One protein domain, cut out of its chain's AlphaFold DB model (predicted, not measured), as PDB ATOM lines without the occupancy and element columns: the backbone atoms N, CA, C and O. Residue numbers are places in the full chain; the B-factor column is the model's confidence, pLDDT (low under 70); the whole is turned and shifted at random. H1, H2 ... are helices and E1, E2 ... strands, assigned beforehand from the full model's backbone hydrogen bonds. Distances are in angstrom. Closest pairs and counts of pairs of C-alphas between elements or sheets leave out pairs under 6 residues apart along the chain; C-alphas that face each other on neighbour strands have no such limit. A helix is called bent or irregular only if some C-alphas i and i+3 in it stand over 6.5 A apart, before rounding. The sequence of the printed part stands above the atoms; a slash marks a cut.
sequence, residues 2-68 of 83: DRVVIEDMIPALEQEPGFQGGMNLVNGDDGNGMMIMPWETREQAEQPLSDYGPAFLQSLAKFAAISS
ATOM      1  N   ASP A   2     141.936 110.431 139.500       67.06
ATOM      2  CA  ASP A   2     141.689 111.004 140.838       67.06
ATOM      3  C   ASP A   2     142.827 111.866 141.381       67.06
ATOM      4  O   ASP A   2     142.596 112.954 141.892       67.06
ATOM      5  N   ARG A   3     144.074 111.424 141.198       73.69
ATOM      6  CA  ARG A   3     145.246 112.163 141.670       73.69
ATOM      7  C   ARG A   3     145.384 113.547 141.025       73.69
ATOM      8  O   ARG A   3     145.645 114.505 141.728       73.69
ATOM      9  N   VAL A   4     145.150 113.673 139.717       74.44
ATOM     10  CA  VAL A   4     145.214 114.974 139.019       74.44
ATOM     11  C   VAL A   4     144.053 115.875 139.427       74.44
ATOM     12  O   VAL A   4     144.214 117.082 139.558       74.44
ATOM     13  N   VAL A   5     142.886 115.298 139.695       76.00
ATOM     14  CA  VAL A   5     141.745 116.061 140.206       76.00
ATOM     15  C   VAL A   5     142.037 116.633 141.597       76.00
ATOM     16  O   VAL A   5     141.854 117.828 141.809       76.00
ATOM     17  N   ILE A   6     142.509 115.792 142.518       80.69
ATOM     18  CA  ILE A   6     142.724 116.152 143.925       80.69
ATOM     19  C   ILE A   6     143.969 117.026 144.105       80.69
ATOM     20  O   ILE A   6     143.924 117.993 144.856       80.69
ATOM     21  N   GLU A   7     145.078 116.689 143.445       83.44
ATOM     22  CA  GLU A   7     146.370 117.350 143.677       83.44
ATOM     23  C   GLU A   7     146.586 118.582 142.790       83.44
ATOM     24  O   GLU A   7     147.284 119.498 143.212       83.44
ATOM     25  N   ASP A   8     145.985 118.631 141.592       85.25
ATOM     26  CA  ASP A   8     146.233 119.718 140.635       85.25
ATOM     27  C   ASP A   8     144.988 120.583 140.379       85.25
ATOM     28  O   ASP A   8     145.077 121.811 140.348       85.25
ATOM     29  N   MET A   9     143.823 119.973 140.139       83.56
ATOM     30  CA  MET A   9     142.670 120.705 139.605       83.56
ATOM     31  C   MET A   9     141.847 121.417 140.683       83.56
ATOM     32  O   MET A   9     141.537 122.593 140.509       83.56
ATOM     33  N   ILE A  10     141.535 120.751 141.801       86.81
ATOM     34  CA  ILE A  10     140.824 121.379 142.930       86.81
ATOM     35  C   ILE A  10     141.634 122.552 143.516       86.81
ATOM     36  O   ILE A  10     141.073 123.642 143.599       86.81
ATOM     37  N   PRO A  11     142.943 122.421 143.814       89.81
ATOM     38  CA  PRO A  11     143.730 123.543 144.335       89.81
ATOM     39  C   PRO A  11     143.868 124.721 143.361       89.81
ATOM     40  O   PRO A  11     144.079 125.861 143.777       89.81
ATOM     41  N   ALA A  12     143.788 124.465 142.051       88.75
ATOM     42  CA  ALA A  12     143.755 125.529 141.054       88.75
ATOM     43  C   ALA A  12     142.396 126.246 141.036       88.75
ATOM     44  O   ALA A  12     142.362 127.468 140.955       88.75
ATOM     45  N   LEU A  13     141.294 125.502 141.161       88.25
ATOM     46  CA  LEU A  13     139.940 126.057 141.230       88.25
ATOM     47  C   LEU A  13     139.679 126.837 142.523       88.25
ATOM     48  O   LEU A  13     138.975 127.836 142.489       88.25
ATOM     49  N   GLU A  14     140.288 126.450 143.646       90.50
ATOM     50  CA  GLU A  14     140.222 127.206 144.911       90.50
ATOM     51  C   GLU A  14     140.778 128.635 144.801       90.50
ATOM     52  O   GLU A  14     140.499 129.473 145.657       90.50
ATOM     53  N   GLN A  15     141.556 128.928 143.755       90.56
ATOM     54  CA  GLN A  15     142.073 130.268 143.476       90.56
ATOM     55  C   GLN A  15     141.121 131.103 142.606       90.56
ATOM     56  O   GLN A  15     141.324 132.312 142.486       90.56
ATOM     57  N   GLU A  16     140.097 130.490 142.006       90.62
ATOM     58  CA  GLU A  16     139.133 131.180 141.152       90.62
ATOM     59  C   GLU A  16     138.059 131.892 141.995       90.62
ATOM     60  O   GLU A  16     137.493 131.301 142.924       90.62
ATOM     61  N   PRO A  17     137.724 133.160 141.688       89.31
ATOM     62  CA  PRO A  17     136.702 133.896 142.421       89.31
ATOM     63  C   PRO A  17     135.340 133.193 142.403       89.31
ATOM     64  O   PRO A  17     134.762 132.954 141.346       89.31
ATOM     65  N   GLY A  18     134.804 132.918 143.593       88.75
ATOM     66  CA  GLY A  18     133.465 132.356 143.766       88.75
ATOM     67  C   GLY A  18     133.368 130.839 143.622       88.75
ATOM     68  O   GLY A  18     132.263 130.311 143.723       88.75
ATOM     69  N   PHE A  19     134.476 130.117 143.444       91.19
ATOM     70  CA  PHE A  19     134.468 128.653 143.500       91.19
ATOM     71  C   PHE A  19     134.032 128.157 144.890       91.19
ATOM     72  O   PHE A  19     134.552 128.612 145.909       91.19
ATOM     73  N   GLN A  20     133.079 127.218 144.945       90.62
ATOM     74  CA  GLN A  20     132.506 126.706 146.204       90.62
ATOM     75  C   GLN A  20     132.832 125.226 146.467       90.62
ATOM     76  O   GLN A  20     132.321 124.630 147.416       90.62
ATOM     77  N   GLY A  21     133.669 124.612 145.630       86.81
ATOM     78  CA  GLY A  21     134.083 123.219 145.761       86.81
ATOM     79  C   GLY A  21     133.892 122.419 144.479       86.81
ATOM     80  O   GLY A  21     133.372 122.904 143.478       86.81
ATOM     81  N   GLY A  22     134.332 121.164 144.505       84.44
ATOM     82  CA  GLY A  22     134.252 120.267 143.359       84.44
ATOM     83  C   GLY A  22     133.927 118.847 143.793       84.44
ATOM     84  O   GLY A  22     134.547 118.312 144.710       84.44
ATOM     85  N   MET A  23     132.968 118.225 143.114       80.94
ATOM     86  CA  MET A  23     132.656 116.810 143.269       80.94
ATOM     87  C   MET A  23     132.980 116.087 141.968       80.94
ATOM     88  O   MET A  23     132.393 116.380 140.928       80.94
ATOM     89  N   ASN A  24     133.905 115.135 142.029       77.81
ATOM     90  CA  ASN A  24     134.248 114.284 140.898       77.81
ATOM     91  C   ASN A  24     133.552 112.929 141.044       77.81
ATOM     92  O   ASN A  24     133.788 112.207 142.010       77.81
ATOM     93  N   LEU A  25     132.696 112.597 140.086       76.94
ATOM     94  CA  LEU A  25     132.014 111.317 139.975       76.94
ATOM     95  C   LEU A  25     132.731 110.499 138.909       76.94
ATOM     96  O   LEU A  25     132.798 110.931 137.761       76.94
ATOM     97  N   VAL A  26     133.262 109.338 139.279       74.19
ATOM     98  CA  VAL A  26     133.986 108.449 138.363       74.19
ATOM     99  C   VAL A  26     133.271 107.109 138.306       74.19
ATOM    100  O   VAL A  26     132.942 106.532 139.341       74.19
ATOM    101  N   ASN A  27     133.037 106.613 137.098       71.00
ATOM    102  CA  ASN A  27     132.634 105.242 136.864       71.00
ATOM    103  C   ASN A  27     133.885 104.350 136.876       71.00
ATOM    104  O   ASN A  27     134.793 104.515 136.062       71.00
ATOM    105  N   GLY A  28     133.942 103.413 137.825       66.62
ATOM    106  CA  GLY A  28     135.086 102.517 138.002       66.62
ATOM    107  C   GLY A  28     135.255 101.483 136.885       66.62
ATOM    108  O   GLY A  28     136.358 100.965 136.722       66.62
ATOM    109  N   ASP A  29     134.200 101.207 136.115       67.12
ATOM    110  CA  ASP A  29     134.206 100.148 135.100       67.12
ATOM    111  C   ASP A  29     134.799 100.613 133.762       67.12
ATOM    112  O   ASP A  29     135.510  99.861 133.097       67.12
ATOM    113  N   ASP A  30     134.516 101.854 133.365       68.56
ATOM    114  CA  ASP A  30     134.933 102.423 132.075       68.56
ATOM    115  C   ASP A  30     135.846 103.654 132.218       68.56
ATOM    116  O   ASP A  30     136.364 104.162 131.223       68.56
ATOM    117  N   GLY A  31     136.076 104.132 133.446       65.56
ATOM    118  CA  GLY A  31     136.898 105.307 133.723       65.56
ATOM    119  C   GLY A  31     136.254 106.636 133.322       65.56
ATOM    120  O   GLY A  31     136.930 107.669 133.361       65.56
ATOM    121  N   ASN A  32     134.971 106.649 132.947       71.12
ATOM    122  CA  ASN A  32     134.258 107.883 132.642       71.12
ATOM    123  C   ASN A  32     134.093 108.733 133.899       71.12
ATOM    124  O   ASN A  32     133.809 108.229 134.981       71.12
ATOM    125  N   GLY A  33     134.250 110.048 133.749       72.56
ATOM    126  CA  GLY A  33     134.201 110.980 134.866       72.56
ATOM    127  C   GLY A  33     133.387 112.228 134.556       72.56
ATOM    128  O   GLY A  33     133.576 112.846 133.503       72.56
ATOM    129  N   MET A  34     132.533 112.617 135.499       77.31
ATOM    130  CA  MET A  34     131.823 113.892 135.515       77.31
ATOM    131  C   MET A  34     132.247 114.684 136.745       77.31
ATOM    132  O   MET A  34     132.196 114.179 137.862       77.31
ATOM    133  N   MET A  35     132.608 115.945 136.543       78.88
ATOM    134  CA  MET A  35     132.855 116.863 137.642       78.88
ATOM    135  C   MET A  35     131.721 117.877 137.751       78.88
ATOM    136  O   MET A  35     131.315 118.469 136.753       78.88
ATOM    137  N   ILE A  36     131.246 118.089 138.974       83.94
ATOM    138  CA  ILE A  36     130.278 119.122 139.337       83.94
ATOM    139  C   ILE A  36     131.015 120.174 140.163       83.94
ATOM    140  O   ILE A  36     131.653 119.837 141.161       83.94
ATOM    141  N   MET A  37     130.923 121.437 139.749       86.44
ATOM    142  CA  MET A  37     131.591 122.573 140.390       86.44
ATOM    143  C   MET A  37     130.546 123.633 140.752       86.44
ATOM    144  O   MET A  37     130.075 124.333 139.855       86.44
ATOM    145  N   PRO A  38     130.110 123.730 142.019       87.38
ATOM    146  CA  PRO A  38     129.321 124.863 142.480       87.38
ATOM    147  C   PRO A  38     130.124 126.170 142.438       87.38
ATOM    148  O   PRO A  38     131.294 126.222 142.821       87.38
ATOM    149  N   TRP A  39     129.439 127.232 142.024       88.94
ATOM    150  CA  TRP A  39     129.933 128.607 142.009       88.94
ATOM    151  C   TRP A  39     128.970 129.510 142.775       88.94
ATOM    152  O   TRP A  39     127.782 129.199 142.890       88.94
ATOM    153  N   GLU A  40     129.482 130.618 143.299       91.88
ATOM    154  CA  GLU A  40     128.698 131.606 144.041       91.88
ATOM    155  C   GLU A  40     127.668 132.300 143.141       91.88
ATOM    156  O   GLU A  40     126.525 132.505 143.560       91.88
ATOM    157  N   THR A  41     128.028 132.606 141.890       90.88
ATOM    158  CA  THR A  41     127.106 133.205 140.916       90.88
ATOM    159  C   THR A  41     127.052 132.443 139.594       90.88
ATOM    160  O   THR A  41     127.955 131.685 139.226       90.88
ATOM    161  N   ARG A  42     125.963 132.658 138.845       87.12
ATOM    162  CA  ARG A  42     125.793 132.094 137.500       87.12
ATOM    163  C   ARG A  42     126.862 132.615 136.545       87.12
ATOM    164  O   ARG A  42     127.386 131.845 135.756       87.12
ATOM    165  N   GLU A  43     127.184 133.900 136.626       89.06
ATOM    166  CA  GLU A  43     128.156 134.549 135.747       89.06
ATOM    167  C   GLU A  43     129.544 133.915 135.888       89.06
ATOM    168  O   GLU A  43     130.226 133.717 134.887       89.06
ATOM    169  N   GLN A  44     129.934 133.538 137.109       86.44
ATOM    170  CA  GLN A  44     131.177 132.804 137.364       86.44
ATOM    171  C   GLN A  44     131.125 131.384 136.779       86.44
ATOM    172  O   GLN A  44     132.076 130.943 136.139       86.44
ATOM    173  N   ALA A  45     129.995 130.684 136.931       85.69
ATOM    174  CA  ALA A  45     129.812 129.344 136.362       85.69
ATOM    175  C   ALA A  45     129.806 129.331 134.822       85.69
ATOM    176  O   ALA A  45     130.214 128.346 134.208       85.69
ATOM    177  N   GLU A  46     129.325 130.407 134.198       85.94
ATOM    178  CA  GLU A  46     129.216 130.564 132.741       85.94
ATOM    179  C   GLU A  46     130.453 131.229 132.115       85.94
ATOM    180  O   GLU A  46     130.490 131.449 130.900       85.94
ATOM    181  N   GLN A  47     131.477 131.533 132.918       86.00
ATOM    182  CA  GLN A  47     132.695 132.182 132.451       86.00
ATOM    183  C   GLN A  47     133.393 131.345 131.354       86.00
ATOM    184  O   GLN A  47     133.564 130.130 131.511       86.00
ATOM    185  N   PRO A  48     133.845 131.964 130.245       86.69
ATOM    186  CA  PRO A  48     134.630 131.281 129.224       86.69
ATOM    187  C   PRO A  48     135.915 130.673 129.794       86.69
ATOM    188  O   PRO A  48     136.597 131.290 130.607       86.69
ATOM    189  N   LEU A  49     136.320 129.500 129.288       82.44
ATOM    190  CA  LEU A  49     137.574 128.855 129.706       82.44
ATOM    191  C   LEU A  49     138.797 129.778 129.559       82.44
ATOM    192  O   LEU A  49     139.706 129.702 130.373       82.44
ATOM    193  N   SER A  50     138.818 130.666 128.559       84.19
ATOM    194  CA  SER A  50     139.914 131.623 128.337       84.19
ATOM    195  C   SER A  50     140.171 132.572 129.504       84.19
ATOM    196  O   SER A  50     141.265 133.124 129.593       84.19
ATOM    197  N   ASP A  51     139.174 132.763 130.363       87.31
ATOM    198  CA  ASP A  51     139.190 133.791 131.397       87.31
ATOM    199  C   ASP A  51     139.609 133.210 132.759       87.31
ATOM    200  O   ASP A  51     139.806 133.952 133.717       87.31
ATOM    201  N   TYR A  52     139.777 131.884 132.841       86.38
ATOM    202  CA  TYR A  52     140.303 131.201 134.021       86.38
ATOM    203  C   TYR A  52     141.811 131.404 134.174       86.38
ATOM    204  O   TYR A  52     142.557 131.597 133.205       86.38
ATOM    205  N   GLY A  53     142.286 131.271 135.409       87.25
ATOM    206  CA  GLY A  53     143.693 131.349 135.743       87.25
ATOM    207  C   GLY A  53     144.552 130.295 135.024       87.25
ATOM    208  O   GLY A  53     144.124 129.162 134.764       87.25
ATOM    209  N   PRO A  54     145.829 130.618 134.742       88.00
ATOM    210  CA  PRO A  54     146.735 129.722 134.026       88.00
ATOM    211  C   PRO A  54     146.982 128.402 134.767       88.00
ATOM    212  O   PRO A  54     147.252 127.388 134.126       88.00
ATOM    213  N   ALA A  55     146.873 128.394 136.100       86.62
ATOM    214  CA  ALA A  55     146.986 127.183 136.904       86.62
ATOM    215  C   ALA A  55     145.864 126.188 136.574       86.62
ATOM    216  O   ALA A  55     146.142 125.019 136.300       86.62
ATOM    217  N   PHE A  56     144.614 126.658 136.510       85.94
ATOM    218  CA  PHE A  56     143.477 125.809 136.172       85.94
ATOM    219  C   PHE A  56     143.590 125.268 134.747       85.94
ATOM    220  O   PHE A  56     143.429 124.068 134.529       85.94
ATOM    221  N   LEU A  57     143.960 126.117 133.785       86.56
ATOM    222  CA  LEU A  57     144.124 125.703 132.388       86.56
ATOM    223  C   LEU A  57     145.209 124.635 132.204       86.56
ATOM    224  O   LEU A  57     145.033 123.698 131.421       86.56
ATOM    225  N   GLN A  58     146.310 124.724 132.953       87.25
ATOM    226  CA  GLN A  58     147.352 123.694 132.954       87.25
ATOM    227  C   GLN A  58     146.853 122.377 133.560       87.25
ATOM    228  O   GLN A  58     147.093 121.309 132.987       87.25
ATOM    229  N   SER A  59     146.138 122.433 134.685       84.06
ATOM    230  CA  SER A  59     145.540 121.251 135.320       84.06
ATOM    231  C   SER A  59     144.496 120.584 134.418       84.06
ATOM    232  O   SER A  59     144.503 119.360 134.261       84.06
ATOM    233  N   LEU A  60     143.662 121.378 133.742       83.44
ATOM    234  CA  LEU A  60     142.673 120.900 132.778       83.44
ATOM    235  C   LEU A  60     143.336 120.198 131.584       83.44
ATOM    236  O   LEU A  60     142.879 119.133 131.167       83.44
ATOM    237  N   ALA A  61     144.441 120.740 131.066       81.88
ATOM    238  CA  ALA A  61     145.199 120.116 129.982       81.88
ATOM    239  C   ALA A  61     145.812 118.765 130.397       81.88
ATOM    240  O   ALA A  61     145.719 117.790 129.648       81.88
ATOM    241  N   LYS A  62     146.386 118.673 131.607       78.69
ATOM    242  CA  LYS A  62     146.886 117.401 132.167       78.69
ATOM    243  C   LYS A  62     145.767 116.371 132.302       78.69
ATOM    244  O   LYS A  62     145.953 115.203 131.974       78.69
ATOM    245  N   PHE A  63     144.604 116.806 132.773       74.94
ATOM    246  CA  PHE A  63     143.438 115.949 132.923       74.94
ATOM    247  C   PHE A  63     142.914 115.451 131.566       74.94
ATOM    248  O   PHE A  63     142.677 114.253 131.416       74.94
ATOM    249  N   ALA A  64     142.823 116.324 130.557       72.94
ATOM    250  CA  ALA A  64     142.423 115.957 129.197       72.94
ATOM    251  C   ALA A  64     143.394 114.960 128.537       72.94
ATOM    252  O   ALA A  64     142.958 114.042 127.843       72.94
ATOM    253  N   ALA A  65     144.700 115.095 128.791       68.06
ATOM    254  CA  ALA A  65     145.711 114.155 128.306       68.06
ATOM    255  C   ALA A  65     145.583 112.753 128.930       68.06
ATOM    256  O   ALA A  65     145.977 111.768 128.315       68.06
ATOM    257  N   ILE A  66     145.027 112.659 130.143       64.12
ATOM    258  CA  ILE A  66     144.782 111.389 130.843       64.12
ATOM    259  C   ILE A  66     143.412 110.808 130.471       64.12
ATOM    260  O   ILE A  66     143.233 109.594 130.517       64.12
ATOM    261  N   SER A  67     142.449 111.643 130.069       61.78
ATOM    262  CA  SER A  67     141.101 111.222 129.670       61.78
ATOM    263  C   SER A  67     141.005 110.774 128.204       61.78
ATOM    264  O   SER A  67     139.935 110.887 127.608       61.78
ATOM    265  N   SER A  68     142.102 110.325 127.586       54.66
ATOM    266  CA  SER A  68     142.133 109.874 126.189       54.66
ATOM    267  C   SER A  68     141.480 108.493 126.036       54.66
ATOM    268  O   SER A  68     142.153 107.474 125.886       54.66
TER     269      SER A  68
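Overview. This is residues 2 to 68 of the 83 residues of an uncharacterized protein of Actinobacteria bacterium (UniProt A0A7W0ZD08). Two helices, H1 and H3, lie side by side and run opposite ways, and a slim hairpin of two short strands, E1 and E2, runs alongside them, nearer to H1 than to H3. The small helix H2 sits at one end of the long axis, and the turn of the hairpin, around Asp 29, makes the other end. The printed part has 67 residues with three named helices and two named strands, in the order H1, E1, E2, H2, H3; the sheet, E1 - E2, is antiparallel, and the class is mixed, helices and strands. The whole is compact, with a radius of gyration of the C-alphas of 12.0 A, yet elongated in outline, spanning 35 by 20 by 19 A.

Arrangement. Begin with H1, residues 2 to 13, which touches H3, residues 54 to 66; their closest C-alphas, those of Ala 12 and Phe 56, are 4.9 A apart. Their lines stand at a shallow tilt of 21 degrees and run opposite ways. Look next at E1, residues 23 to 26: its closest C-alpha to H1 is that of Asn 24, 7.7 A from that of Val 5. E1 forms a hairpin with E2, residues 33 to 36, antiparallel at 164 degrees. Across this pair, N 23 and O 36 are within hydrogen-bond range at 2.9 A, and N 34 and O 25 at 2.8 A. H2, residues 42 to 45, touches no helix. E1 and E2 are each apart from H3. In H3 every O i to N i+4 pair is within hydrogen-bond range; in H1 6 of 8 are, and H2 is too short for such a pair.

Along the chain. Find C-alpha 2 at (141.689, 111.004, 140.838); from there H1 runs 15.2 A to C-alpha 13. H1 is irregular, but only just: C-alphas 7 and 10 are 6.9 A apart. E1 starts at C-alpha 23, at (132.656, 116.810, 143.269), and measures 9.8 A; E2 measures 10.1 A. H2 measures 5.0 A. H3 runs 18.7 A from C-alpha 54 to C-alpha 66 at (144.782, 111.389, 130.843).

Size, cuts and confidence. The two C-alphas farthest apart, those of Asp 29 and Glu 43, are 34.9 A apart. The printed part has no cut. The link from E2 to H2 is tight, and the other three are short. Mean pLDDT of the printed part is 81.4; look for values under 70 at residue 2, residues 28 to 31 and residues 65 to 68.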